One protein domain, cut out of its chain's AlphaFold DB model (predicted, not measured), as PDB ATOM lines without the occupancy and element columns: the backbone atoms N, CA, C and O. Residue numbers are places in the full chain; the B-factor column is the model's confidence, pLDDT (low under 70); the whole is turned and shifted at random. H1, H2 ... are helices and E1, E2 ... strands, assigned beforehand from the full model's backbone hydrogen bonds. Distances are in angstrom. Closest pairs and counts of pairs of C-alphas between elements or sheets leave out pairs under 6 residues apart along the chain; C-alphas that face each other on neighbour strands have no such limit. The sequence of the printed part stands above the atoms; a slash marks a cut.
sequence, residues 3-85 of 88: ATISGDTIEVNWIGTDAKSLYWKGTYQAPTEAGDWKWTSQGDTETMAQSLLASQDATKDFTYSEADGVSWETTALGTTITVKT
ATOM      1  N   ALA A   3     -23.122  42.794   0.376       93.81
ATOM      2  CA  ALA A   3     -24.087  43.720  -0.205       93.81
ATOM      3  C   ALA A   3     -23.867  43.813  -1.716       93.81
ATOM      4  O   ALA A   3     -22.736  43.965  -2.175       93.81
ATOM      5  N   THR A   4     -24.950  43.758  -2.479       94.38
ATOM      6  CA  THR A   4     -24.956  43.904  -3.932       94.38
ATOM      7  C   THR A   4     -25.927  45.010  -4.305       94.38
ATOM      8  O   THR A   4     -27.087  44.995  -3.897       94.38
ATOM      9  N   ILE A   5     -25.450  45.977  -5.083       93.88
ATOM     10  CA  ILE A   5     -26.269  47.059  -5.626       93.88
ATOM     11  C   ILE A   5     -26.558  46.737  -7.090       93.88
ATOM     12  O   ILE A   5     -25.637  46.482  -7.865       93.88
ATOM     13  N   SER A   6     -27.834  46.753  -7.465       94.25
ATOM     14  CA  SER A   6     -28.292  46.546  -8.839       94.25
ATOM     15  C   SER A   6     -29.324  47.610  -9.183       94.25
ATOM     16  O   SER A   6     -30.445  47.589  -8.673       94.25
ATOM     17  N   GLY A   7     -28.928  48.573 -10.018       94.06
ATOM     18  CA  GLY A   7     -29.767  49.721 -10.355       94.06
ATOM     19  C   GLY A   7     -30.098  50.566  -9.123       94.06
ATOM     20  O   GLY A   7     -29.210  51.151  -8.509       94.06
ATOM     21  N   ASP A   8     -31.380  50.625  -8.784       96.44
ATOM     22  CA  ASP A   8     -31.966  51.367  -7.665       96.44
ATOM     23  C   ASP A   8     -32.277  50.475  -6.452       96.44
ATOM     24  O   ASP A   8     -33.037  50.865  -5.566       96.44
ATOM     25  N   THR A   9     -31.703  49.272  -6.401       97.12
ATOM     26  CA  THR A   9     -31.927  48.297  -5.331       97.12
ATOM     27  C   THR A   9     -30.605  47.894  -4.681       97.12
ATOM     28  O   THR A   9     -29.589  47.713  -5.355       97.12
ATOM     29  N   ILE A  10     -30.631  47.713  -3.362       97.25
ATOM     30  CA  ILE A  10     -29.591  47.047  -2.582       97.25
ATOM     31  C   ILE A  10     -30.145  45.738  -2.017       97.25
ATOM     32  O   ILE A  10     -31.202  45.712  -1.384       97.25
ATOM     33  N   GLU A  11     -29.403  44.655  -2.219       97.38
ATOM     34  CA  GLU A  11     -29.637  43.369  -1.575       97.38
ATOM     35  C   GLU A  11     -28.450  43.030  -0.677       97.38
ATOM     36  O   GLU A  11     -27.294  43.159  -1.074       97.38
ATOM     37  N   VAL A  12     -28.731  42.596   0.545       96.06
ATOM     38  CA  VAL A  12     -27.729  42.149   1.503       96.06
ATOM     39  C   VAL A  12     -28.043  40.727   1.915       96.06
ATOM     40  O   VAL A  12     -29.152  40.419   2.356       96.06
ATOM     41  N   ASN A  13     -27.027  39.876   1.845       95.25
ATOM     42  CA  ASN A  13     -27.120  38.478   2.218       95.25
ATOM     43  C   ASN A  13     -26.185  38.145   3.388       95.25
ATOM     44  O   ASN A  13     -25.020  38.565   3.457       95.25
ATOM     45  N   TRP A  14     -26.686  37.316   4.299       92.62
ATOM     46  CA  TRP A  14     -25.845  36.475   5.138       92.62
ATOM     47  C   TRP A  14     -25.114  35.484   4.237       92.62
ATOM     48  O   TRP A  14     -25.742  34.809   3.424       92.62
ATOM     49  N   ILE A  15     -23.794  35.397   4.386       92.38
ATOM     50  CA  ILE A  15     -22.950  34.475   3.621       92.38
ATOM     51  C   ILE A  15     -22.427  33.419   4.589       92.38
ATOM     52  O   ILE A  15     -21.749  33.762   5.558       92.38
ATOM     53  N   GLY A  16     -22.787  32.162   4.342       90.00
ATOM     54  CA  GLY A  16     -22.164  30.986   4.945       90.00
ATOM     55  C   GLY A  16     -21.173  30.339   3.976       90.00
ATOM     56  O   GLY A  16     -20.903  30.884   2.911       90.00
ATOM     57  N   THR A  17     -20.652  29.162   4.329       90.69
ATOM     58  CA  THR A  17     -19.678  28.431   3.496       90.69
ATOM     59  C   THR A  17     -20.223  28.106   2.102       90.69
ATOM     60  O   THR A  17     -19.565  28.413   1.118       90.69
ATOM     61  N   ASP A  18     -21.445  27.566   2.021       92.75
ATOM     62  CA  ASP A  18     -22.089  27.138   0.763       92.75
ATOM     63  C   ASP A  18     -23.544  27.634   0.645       92.75
ATOM     64  O   ASP A  18     -24.342  27.113  -0.132       92.75
ATOM     65  N   ALA A  19     -23.925  28.621   1.459       92.75
ATOM     66  CA  ALA A  19     -25.294  29.116   1.539       92.75
ATOM     67  C   ALA A  19     -25.338  30.645   1.576       92.75
ATOM     68  O   ALA A  19     -24.462  31.293   2.157       92.75
ATOM     69  N   LYS A  20     -26.403  31.204   0.998       93.94
ATOM     70  CA  LYS A  20     -26.771  32.614   1.133       93.94
ATOM     71  C   LYS A  20     -28.186  32.705   1.696       93.94
ATOM     72  O   LYS A  20     -29.068  31.978   1.242       93.94
ATOM     73  N   SER A  21     -28.390  33.597   2.658       95.25
ATOM     74  CA  SER A  21     -29.713  33.882   3.224       95.25
ATOM     75  C   SER A  21     -29.976  35.375   3.185       95.25
ATOM     76  O   SER A  21     -29.128  36.158   3.614       95.25
ATOM     77  N   LEU A  22     -31.162  35.765   2.727       96.50
ATOM     78  CA  LEU A  22     -31.537  37.168   2.616       96.50
ATOM     79  C   LEU A  22     -31.563  37.834   3.996       96.50
ATOM     80  O   LEU A  22     -32.275  37.369   4.887       96.50
ATOM     81  N   TYR A  23     -30.810  38.928   4.139       95.94
ATOM     82  CA  TYR A  23     -30.861  39.830   5.290       95.94
ATOM     83  C   TYR A  23     -31.669  41.097   4.979       95.94
ATOM     84  O   TYR A  23     -32.533  41.482   5.761       95.94
ATOM     85  N   TRP A  24     -31.389  41.756   3.854       97.75
ATOM     86  CA  TRP A  24     -32.053  43.001   3.466       97.75
ATOM     87  C   TRP A  24     -32.298  43.028   1.969       97.75
ATOM     88  O   TRP A  24     -31.417  42.662   1.197       97.75
ATOM     89  N   LYS A  25     -33.457  43.529   1.558       98.06
ATOM     90  CA  LYS A  25     -33.706  43.963   0.188       98.06
ATOM     91  C   LYS A  25     -34.449  45.282   0.255       98.06
ATOM     92  O   LYS A  25     -35.452  45.379   0.957       98.06
ATOM     93  N   GLY A  26     -33.961  46.294  -0.444       98.19
ATOM     94  CA  GLY A  26     -34.585  47.606  -0.404       98.19
ATOM     95  C   GLY A  26     -34.008  48.578  -1.412       98.19
ATOM     96  O   GLY A  26     -33.153  48.226  -2.220       98.19
ATOM     97  N   THR A  27     -34.476  49.818  -1.359       98.25
ATOM     98  CA  THR A  27     -34.063  50.852  -2.310       98.25
ATOM     99  C   THR A  27     -32.617  51.295  -2.089       98.25
ATOM    100  O   THR A  27     -32.112  51.367  -0.965       98.25
ATOM    101  N   TYR A  28     -31.949  51.631  -3.181       97.19
ATOM    102  CA  TYR A  28     -30.648  52.267  -3.225       97.19
ATOM    103  C   TYR A  28     -30.785  53.617  -3.918       97.19
ATOM    104  O   TYR A  28     -31.377  53.724  -4.992       97.19
ATOM    105  N   GLN A  29     -30.205  54.647  -3.307       95.75
ATOM    106  CA  GLN A  29     -30.129  55.968  -3.905       95.75
ATOM    107  C   GLN A  29     -28.666  56.332  -4.129       95.75
ATOM    108  O   GLN A  29     -27.905  56.512  -3.179       95.75
ATOM    109  N   ALA A  30     -28.286  56.426  -5.403       92.12
ATOM    110  CA  ALA A  30     -26.957  56.868  -5.792       92.12
ATOM    111  C   ALA A  30     -26.723  58.326  -5.351       92.12
ATOM    112  O   ALA A  30     -27.655  59.139  -5.402       92.12
ATOM    113  N   PRO A  31     -25.495  58.677  -4.939       93.00
ATOM    114  CA  PRO A  31     -25.168  60.049  -4.591       93.00
ATOM    115  C   PRO A  31     -25.166  60.939  -5.842       93.00
ATOM    116  O   PRO A  31     -24.872  60.488  -6.950       93.00
ATOM    117  N   THR A  32     -25.471  62.224  -5.664       91.88
ATOM    118  CA  THR A  32     -25.388  63.231  -6.738       91.88
ATOM    119  C   THR A  32     -23.987  63.822  -6.890       91.88
ATOM    120  O   THR A  32     -23.692  64.441  -7.909       91.88
ATOM    121  N   GLU A  33     -23.131  63.644  -5.884       90.38
ATOM    122  CA  GLU A  33     -21.759  64.150  -5.821       90.38
ATOM    123  C   GLU A  33     -20.803  63.025  -5.402       90.38
ATOM    124  O   GLU A  33     -21.217  62.032  -4.808       90.38
ATOM    125  N   ALA A  34     -19.518  63.168  -5.726       90.12
ATOM    126  CA  ALA A  34     -18.497  62.213  -5.305       90.12
ATOM    127  C   ALA A  34     -18.128  62.406  -3.823       90.12
ATOM    128  O   ALA A  34     -18.122  63.531  -3.327       90.12
ATOM    129  N   GLY A  35     -17.746  61.320  -3.152       90.44
ATOM    130  CA  GLY A  35     -17.305  61.322  -1.754       90.44
ATOM    131  C   GLY A  35     -18.094  60.336  -0.906       90.44
ATOM    132  O   GLY A  35     -18.727  59.431  -1.438       90.44
ATOM    133  N   ASP A  36     -18.047  60.515   0.410       93.69
ATOM    134  CA  ASP A  36     -18.847  59.728   1.345       93.69
ATOM    135  C   ASP A  36     -20.321  60.139   1.248       93.69
ATOM    136  O   ASP A  36     -20.648  61.326   1.162       93.69
ATOM    137  N   TRP A  37     -21.231  59.170   1.310       95.00
ATOM    138  CA  TRP A  37     -22.664  59.459   1.309       95.00
ATOM    139  C   TRP A  37     -23.438  58.536   2.237       95.00
ATOM    140  O   TRP A  37     -22.944  57.520   2.720       95.00
ATOM    141  N   LYS A  38     -24.690  58.911   2.493       96.12
ATOM    142  CA  LYS A  38     -25.643  58.115   3.259       96.12
ATOM    143  C   LYS A  38     -26.996  58.123   2.577       96.12
ATOM    144  O   LYS A  38     -27.371  59.123   1.963       96.12
ATOM    145  N   TRP A  39     -27.730  57.034   2.718       97.56
ATOM    146  CA  TRP A  39     -29.106  56.948   2.256       97.56
ATOM    147  C   TRP A  39     -29.927  56.080   3.204       97.56
ATOM    148  O   TRP A  39     -29.408  55.162   3.840       97.56
ATOM    149  N   THR A  40     -31.222  56.370   3.269       98.12
ATOM    150  CA  THR A  40     -32.197  55.530   3.961       98.12
ATOM    151  C   THR A  40     -32.855  54.634   2.921       98.12
ATOM    152  O   THR A  40     -33.556  55.103   2.024       98.12
ATOM    153  N   SER A  41     -32.578  53.338   3.006       98.19
ATOM    154  CA  SER A  41     -33.166  52.314   2.150       98.19
ATOM    155  C   SER A  41     -34.573  51.980   2.633       98.19
ATOM    156  O   SER A  41     -34.764  51.688   3.815       98.19
ATOM    157  N   GLN A  42     -35.543  51.986   1.722       98.56
ATOM    158  CA  GLN A  42     -36.901  51.504   1.970       98.56
ATOM    159  C   GLN A  42     -36.945  49.999   1.708       98.56
ATOM    160  O   GLN A  42     -36.588  49.562   0.614       98.56
ATOM    161  N   GLY A  43     -37.360  49.215   2.701       97.94
ATOM    162  CA  GLY A  43     -37.378  47.759   2.617       97.94
ATOM    163  C   GLY A  43     -38.492  47.222   1.715       97.94
ATOM    164  O   GLY A  43     -39.639  47.657   1.794       97.94
ATOM    165  N   ASP A  44     -38.164  46.212   0.911       97.94
ATOM    166  CA  ASP A  44     -39.120  45.317   0.252       97.94
ATOM    167  C   ASP A  44     -39.639  44.324   1.306       97.94
ATOM    168  O   ASP A  44     -39.170  43.188   1.432       97.94
ATOM    169  N   THR A  45     -40.547  44.808   2.159       95.81
ATOM    170  CA  THR A  45     -41.041  44.066   3.329       95.81
ATOM    171  C   THR A  45     -41.794  42.797   2.942       95.81
ATOM    172  O   THR A  45     -41.744  41.821   3.687       95.81
ATOM    173  N   GLU A  46     -42.432  42.770   1.769       96.75
ATOM    174  CA  GLU A  46     -43.101  41.578   1.240       96.75
ATOM    175  C   GLU A  46     -42.098  40.456   0.955       96.75
ATOM    176  O   GLU A  46     -42.290  39.328   1.415       96.75
ATOM    177  N   THR A  47     -40.997  40.766   0.259       95.94
ATOM    178  CA  THR A  47     -39.933  39.788  -0.006       95.94
ATOM    179  C   THR A  47     -39.223  39.385   1.284       95.94
ATOM    180  O   THR A  47     -38.985  38.198   1.517       95.94
ATOM    181  N   MET A  48     -38.900  40.350   2.149       96.94
ATOM    182  CA  MET A  48     -38.198  40.074   3.405       96.94
ATOM    183  C   MET A  48     -39.028  39.214   4.365       96.94
ATOM    184  O   MET A  48     -38.467  38.336   5.012       96.94
ATOM    185  N   ALA A  49     -40.356  39.361   4.391       96.19
ATOM    186  CA  ALA A  49     -41.237  38.526   5.211       96.19
ATOM    187  C   ALA A  49     -41.185  37.026   4.853       96.19
ATOM    188  O   ALA A  49     -41.567  36.191   5.671       96.19
ATOM    189  N   GLN A  50     -40.702  36.668   3.655       95.44
ATOM    190  CA  GLN A  50     -40.510  35.271   3.244       95.44
ATOM    191  C   GLN A  50     -39.172  34.677   3.722       95.44
ATOM    192  O   GLN A  50     -38.955  33.473   3.585       95.44
ATOM    193  N   SER A  51     -38.266  35.487   4.283       94.88
ATOM    194  CA  SER A  51     -36.955  35.051   4.779       94.88
ATOM    195  C   SER A  51     -36.875  35.158   6.300       94.88
ATOM    196  O   SER A  51     -36.901  36.244   6.869       94.88
ATOM    197  N   LEU A  52     -36.683  34.018   6.967       92.75
ATOM    198  CA  LEU A  52     -36.596  33.940   8.431       92.75
ATOM    199  C   LEU A  52     -35.468  34.799   9.031       92.75
ATOM    200  O   LEU A  52     -35.559  35.226  10.177       92.75
ATOM    201  N   LEU A  53     -34.387  35.011   8.276       92.88
ATOM    202  CA  LEU A  53     -33.206  35.753   8.729       92.88
ATOM    203  C   LEU A  53     -33.153  37.184   8.183       92.88
ATOM    204  O   LEU A  53     -32.146  37.873   8.390       92.88
ATOM    205  N   ALA A  54     -34.200  37.622   7.480       95.56
ATOM    206  CA  ALA A  54     -34.292  38.996   7.026       95.56
ATOM    207  C   ALA A  54     -34.608  39.943   8.185       95.56
ATOM    208  O   ALA A  54     -35.199  39.574   9.202       95.56
ATOM    209  N   SER A  55     -34.187  41.192   8.024       94.69
ATOM    210  CA  SER A  55     -34.573  42.277   8.911       94.69
ATOM    211  C   SER A  55     -36.088  42.489   8.861       94.69
ATOM    212  O   SER A  55     -36.717  42.387   7.811       94.69
ATOM    213  N   GLN A  56     -36.655  42.818  10.019       93.31
ATOM    214  CA  GLN A  56     -38.058  43.213  10.161       93.31
ATOM    215  C   GLN A  56     -38.240  44.736  10.065       93.31
ATOM    216  O   GLN A  56     -39.354  45.235  10.213       93.31
ATOM    217  N   ASP A  57     -37.152  45.483   9.859       95.00
ATOM    218  CA  ASP A  57     -37.196  46.937   9.783       95.00
ATOM    219  C   ASP A  57     -37.856  47.368   8.466       95.00
ATOM    220  O   ASP A  57     -37.582  46.814   7.401       95.00
ATOM    221  N   ALA A  58     -38.695  48.402   8.515       97.06
ATOM    222  CA  ALA A  58     -39.255  48.999   7.300       97.06
ATOM    223  C   ALA A  58     -38.209  49.820   6.527       97.06
ATOM    224  O   ALA A  58     -38.317  49.998   5.313       97.06
ATOM    225  N   THR A  59     -37.202  50.331   7.236       97.94
ATOM    226  CA  THR A  59     -36.157  51.195   6.688       97.94
ATOM    227  C   THR A  59     -34.806  50.863   7.293       97.94
ATOM    228  O   THR A  59     -34.727  50.446   8.450       97.94
ATOM    229  N   LYS A  60     -33.731  51.107   6.545       97.44
ATOM    230  CA  LYS A  60     -32.367  50.925   7.040       97.44
ATOM    231  C   LYS A  60     -31.444  52.003   6.511       97.44
ATOM    232  O   LYS A  60     -31.419  52.261   5.311       97.44
ATOM    233  N   ASP A  61     -30.677  52.600   7.413       97.81
ATOM    234  CA  ASP A  61     -29.659  53.570   7.040       97.81
ATOM    235  C   ASP A  61     -28.390  52.849   6.604       97.81
ATOM    236  O   ASP A  61     -27.845  52.003   7.320       97.81
ATOM    237  N   PHE A  62     -27.922  53.221   5.423       97.25
ATOM    238  CA  PHE A  62     -26.643  52.808   4.888       97.25
ATOM    239  C   PHE A  62     -25.758  54.030   4.706       97.25
ATOM    240  O   PHE A  62     -26.217  55.134   4.393       97.25
ATOM    241  N   THR A  63     -24.465  53.811   4.862       96.06
ATOM    242  CA  THR A  63     -23.438  54.764   4.475       96.06
ATOM    243  C   THR A  63     -22.516  54.125   3.457       96.06
ATOM    244  O   THR A  63     -22.433  52.901   3.346       96.06
ATOM    245  N   TYR A  64     -21.815  54.965   2.718       93.88
ATOM    246  CA  TYR A  64     -20.684  54.567   1.916       93.88
ATOM    247  C   TYR A  64     -19.507  55.486   2.205       93.88
ATOM    248  O   TYR A  64     -19.685  56.702   2.307       93.88
ATOM    249  N   SER A  65     -18.316  54.901   2.254       91.25
ATOM    250  CA  SER A  65     -17.061  55.628   2.097       91.25
ATOM    251  C   SER A  65     -16.122  54.883   1.158       91.25
ATOM    252  O   SER A  65     -16.223  53.665   0.984       91.25
ATOM    253  N   GLU A  66     -15.159  55.595   0.574       86.00
ATOM    254  CA  GLU A  66     -14.133  54.942  -0.251       86.00
ATOM    255  C   GLU A  66     -13.311  53.911   0.540       86.00
ATOM    256  O   GLU A  66     -12.848  52.922  -0.031       86.00
ATOM    257  N   ALA A  67     -13.140  54.135   1.847       84.88
ATOM    258  CA  ALA A  67     -12.351  53.282   2.730       84.88
ATOM    259  C   ALA A  67     -13.090  52.004   3.157       84.88
ATOM    260  O   ALA A  67     -12.483  50.935   3.199       84.88
ATOM    261  N   ASP A  68     -14.382  52.111   3.476       84.06
ATOM    262  CA  ASP A  68     -15.156  51.030   4.103       84.06
ATOM    263  C   ASP A  68     -16.209  50.403   3.175       84.06
ATOM    264  O   ASP A  68     -16.910  49.480   3.593       84.06
ATOM    265  N   GLY A  69     -16.346  50.901   1.940       90.06
ATOM    266  CA  GLY A  69     -17.440  50.524   1.049       90.06
ATOM    267  C   GLY A  69     -18.795  50.851   1.676       90.06
ATOM    268  O   GLY A  69     -18.930  51.842   2.390       90.06
ATOM    269  N   VAL A  70     -19.807  50.018   1.417       93.12
ATOM    270  CA  VAL A  70     -21.120  50.147   2.056       93.12
ATOM    271  C   VAL A  70     -21.049  49.664   3.507       93.12
ATOM    272  O   VAL A  70     -20.523  48.587   3.795       93.12
ATOM    273  N   SER A  71     -21.622  50.430   4.432       95.25
ATOM    274  CA  SER A  71     -21.693  50.062   5.844       95.25
ATOM    275  C   SER A  71     -23.060  50.360   6.458       95.25
ATOM    276  O   SER A  71     -23.775  51.254   6.007       95.25
ATOM    277  N   TRP A  72     -23.452  49.564   7.451       95.75
ATOM    278  CA  TRP A  72     -24.715  49.711   8.181       95.75
ATOM    279  C   TRP A  72     -24.635  49.026   9.543       95.75
ATOM    280  O   TRP A  72     -23.798  48.149   9.777       95.75
ATOM    281  N   GLU A  73     -25.548  49.388  10.437       95.25
ATOM    282  CA  GLU A  73     -25.755  48.664  11.685       95.25
ATOM    283  C   GLU A  73     -26.816  47.570  11.506       95.25
ATOM    284  O   GLU A  73     -27.856  47.754  10.864       95.25
ATOM    285  N   THR A  74     -26.549  46.396  12.068       91.56
ATOM    286  CA  THR A  74     -27.496  45.282  12.099       91.56
ATOM    287  C   THR A  74     -27.523  44.656  13.477       91.56
ATOM    288  O   THR A  74     -26.478  44.432  14.085       91.56
ATOM    289  N   THR A  75     -28.724  44.304  13.933       89.62
ATOM    290  CA  THR A  75     -28.918  43.483  15.125       89.62
ATOM    291  C   THR A  75     -29.500  42.141  14.717       89.62
ATOM    292  O   THR A  75     -30.555  42.078  14.093       89.62
ATOM    293  N   ALA A  76     -28.816  41.062  15.077       84.44
ATOM    294  CA  ALA A  76     -29.298  39.702  14.879       84.44
ATOM    295  C   ALA A  76     -28.942  38.855  16.101       84.44
ATOM    296  O   ALA A  76     -27.856  38.992  16.661       84.44
ATOM    297  N   LEU A  77     -29.867  37.989  16.525       84.69
ATOM    298  CA  LEU A  77     -29.666  37.067  17.654       84.69
ATOM    299  C   LEU A  77     -29.182  37.772  18.943       84.69
ATOM    300  O   LEU A  77     -28.338  37.254  19.668       84.69
ATOM    301  N   GLY A  78     -29.690  38.980  19.212       88.62
ATOM    302  CA  GLY A  78     -29.323  39.776  20.392       88.62
ATOM    303  C   GLY A  78     -27.947  40.445  20.326       88.62
ATOM    304  O   GLY A  78     -27.507  41.005  21.325       88.62
ATOM    305  N   THR A  79     -27.268  40.402  19.177       89.56
ATOM    306  CA  THR A  79     -25.968  41.050  18.970       89.56
ATOM    307  C   THR A  79     -26.086  42.133  17.909       89.56
ATOM    308  O   THR A  79     -26.567  41.873  16.805       89.56
ATOM    309  N   THR A  80     -25.613  43.330  18.240       93.25
ATOM    310  CA  THR A  80     -25.513  44.460  17.315       93.25
ATOM    311  C   THR A  80     -24.088  44.565  16.796       93.25
ATOM    312  O   THR A  80     -23.136  44.558  17.578       93.25
ATOM    313  N   ILE A  81     -23.937  44.652  15.479       92.19
ATOM    314  CA  ILE A  81     -22.648  44.849  14.815       92.19
ATOM    315  C   ILE A  81     -22.758  45.958  13.771       92.19
ATOM    316  O   ILE A  81     -23.798  46.133  13.134       92.19
ATOM    317  N   THR A  82     -21.647  46.652  13.540       94.06
ATOM    318  CA  THR A  82     -21.463  47.469  12.339       94.06
ATOM    319  C   THR A  82     -20.860  46.593  11.253       94.06
ATOM    320  O   THR A  82     -19.752  46.074  11.404       94.06
ATOM    321  N   VAL A  83     -21.588  46.417  10.157       92.62
ATOM    322  CA  VAL A  83     -21.081  45.730   8.971       92.62
ATOM    323  C   VAL A  83     -20.389  46.751   8.092       92.62
ATOM    324  O   VAL A  83     -20.933  47.824   7.858       92.62
ATOM    325  N   LYS A  84     -19.210  46.396   7.589       91.56
ATOM    326  CA  LYS A  84     -18.474  47.138   6.565       91.56
ATOM    327  C   LYS A  84     -18.165  46.174   5.431       91.56
ATOM    328  O   LYS A  84     -17.609  45.104   5.684       91.56
ATOM    329  N   THR A  85     -18.558  46.503   4.208       83.25
ATOM    330  CA  THR A  85     -18.238  45.670   3.047       83.25
ATOM    331  C   THR A  85     -16.893  46.104   2.492       83.25
ATOM    332  O   THR A  85     -16.778  47.208   1.969       83.25
TER     333      THR A  85
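AT A GLANCE: This is residues 3 to 85 of the 88 residues of an uncharacterized protein of Bifidobacterium longum (UniProt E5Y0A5). Two antiparallel sheets, E1 E2 E3 and E4 E5 E6 E7, lie partly face to face as a sandwich, their strands crossed at 74 degrees. The four-residue helix H1 only grazes the three-stranded sheet. The printed part has 83 residues, in the order E1 E2 E3 E4 H1 E5 E6 E7, and is mostly strand. It is compact, with a radius of gyration of the C-alphas of 12.7 A and spans of 37 by 24 by 24 A.

HOW THE PARTS SIT: E1, residues 3 to 6, and E2, residues 9 to 15, form a hairpin, with N 4 and O 11 2.8 A apart. E2 and E3, residues 20 to 27, form the next hairpin, with N 10 and O 26 at 2.8 A; E1 E2 E3 is a meander, each strand the antiparallel neighbour of the one before. E3 bends by 57 degrees at residue 23. The chain then changes sheets to E4, residues 37 to 42; the closest C-alphas of E3 and E4 are those of Thr 27 and Ser 41, 4.8 A. H1, residues 45 to 48, is too short for an O i to N i+4 pair, and its one O i to N i+3 pair is not within hydrogen-bond range; its closest C-alphas with E3 are Met 48 and Lys 25, 6.8 A. E5, residues 59 to 65, pairs with E4 through N 41 and O 60, 2.8 A. E6, residues 69 to 76, and E7, residues 79 to 84, complete the meander E5 E6 E7, with N 71 and O 63 at 2.8 A and N 83 and O 72 at 2.8 A. E6 bends by 52 degrees at residue 73. E1 and E7 are apart.

IN THESE COORDINATES: E1 begins at C-alpha 3 (-24.087, 43.720, -0.205). E2 is 18.8 A long, E3 19.9 A, E4 16.3 A, E5 20.1 A and E6 21.2 A. E7, 15.7 A, ends at C-alpha 84 (-18.474, 47.138, 6.565).

THE WHOLE: The C-alphas farthest apart, Asp 18 and Glu 33, are 37.6 A apart. The printed part has no cut and no long link, and no printed residue is under 70 in pLDDT.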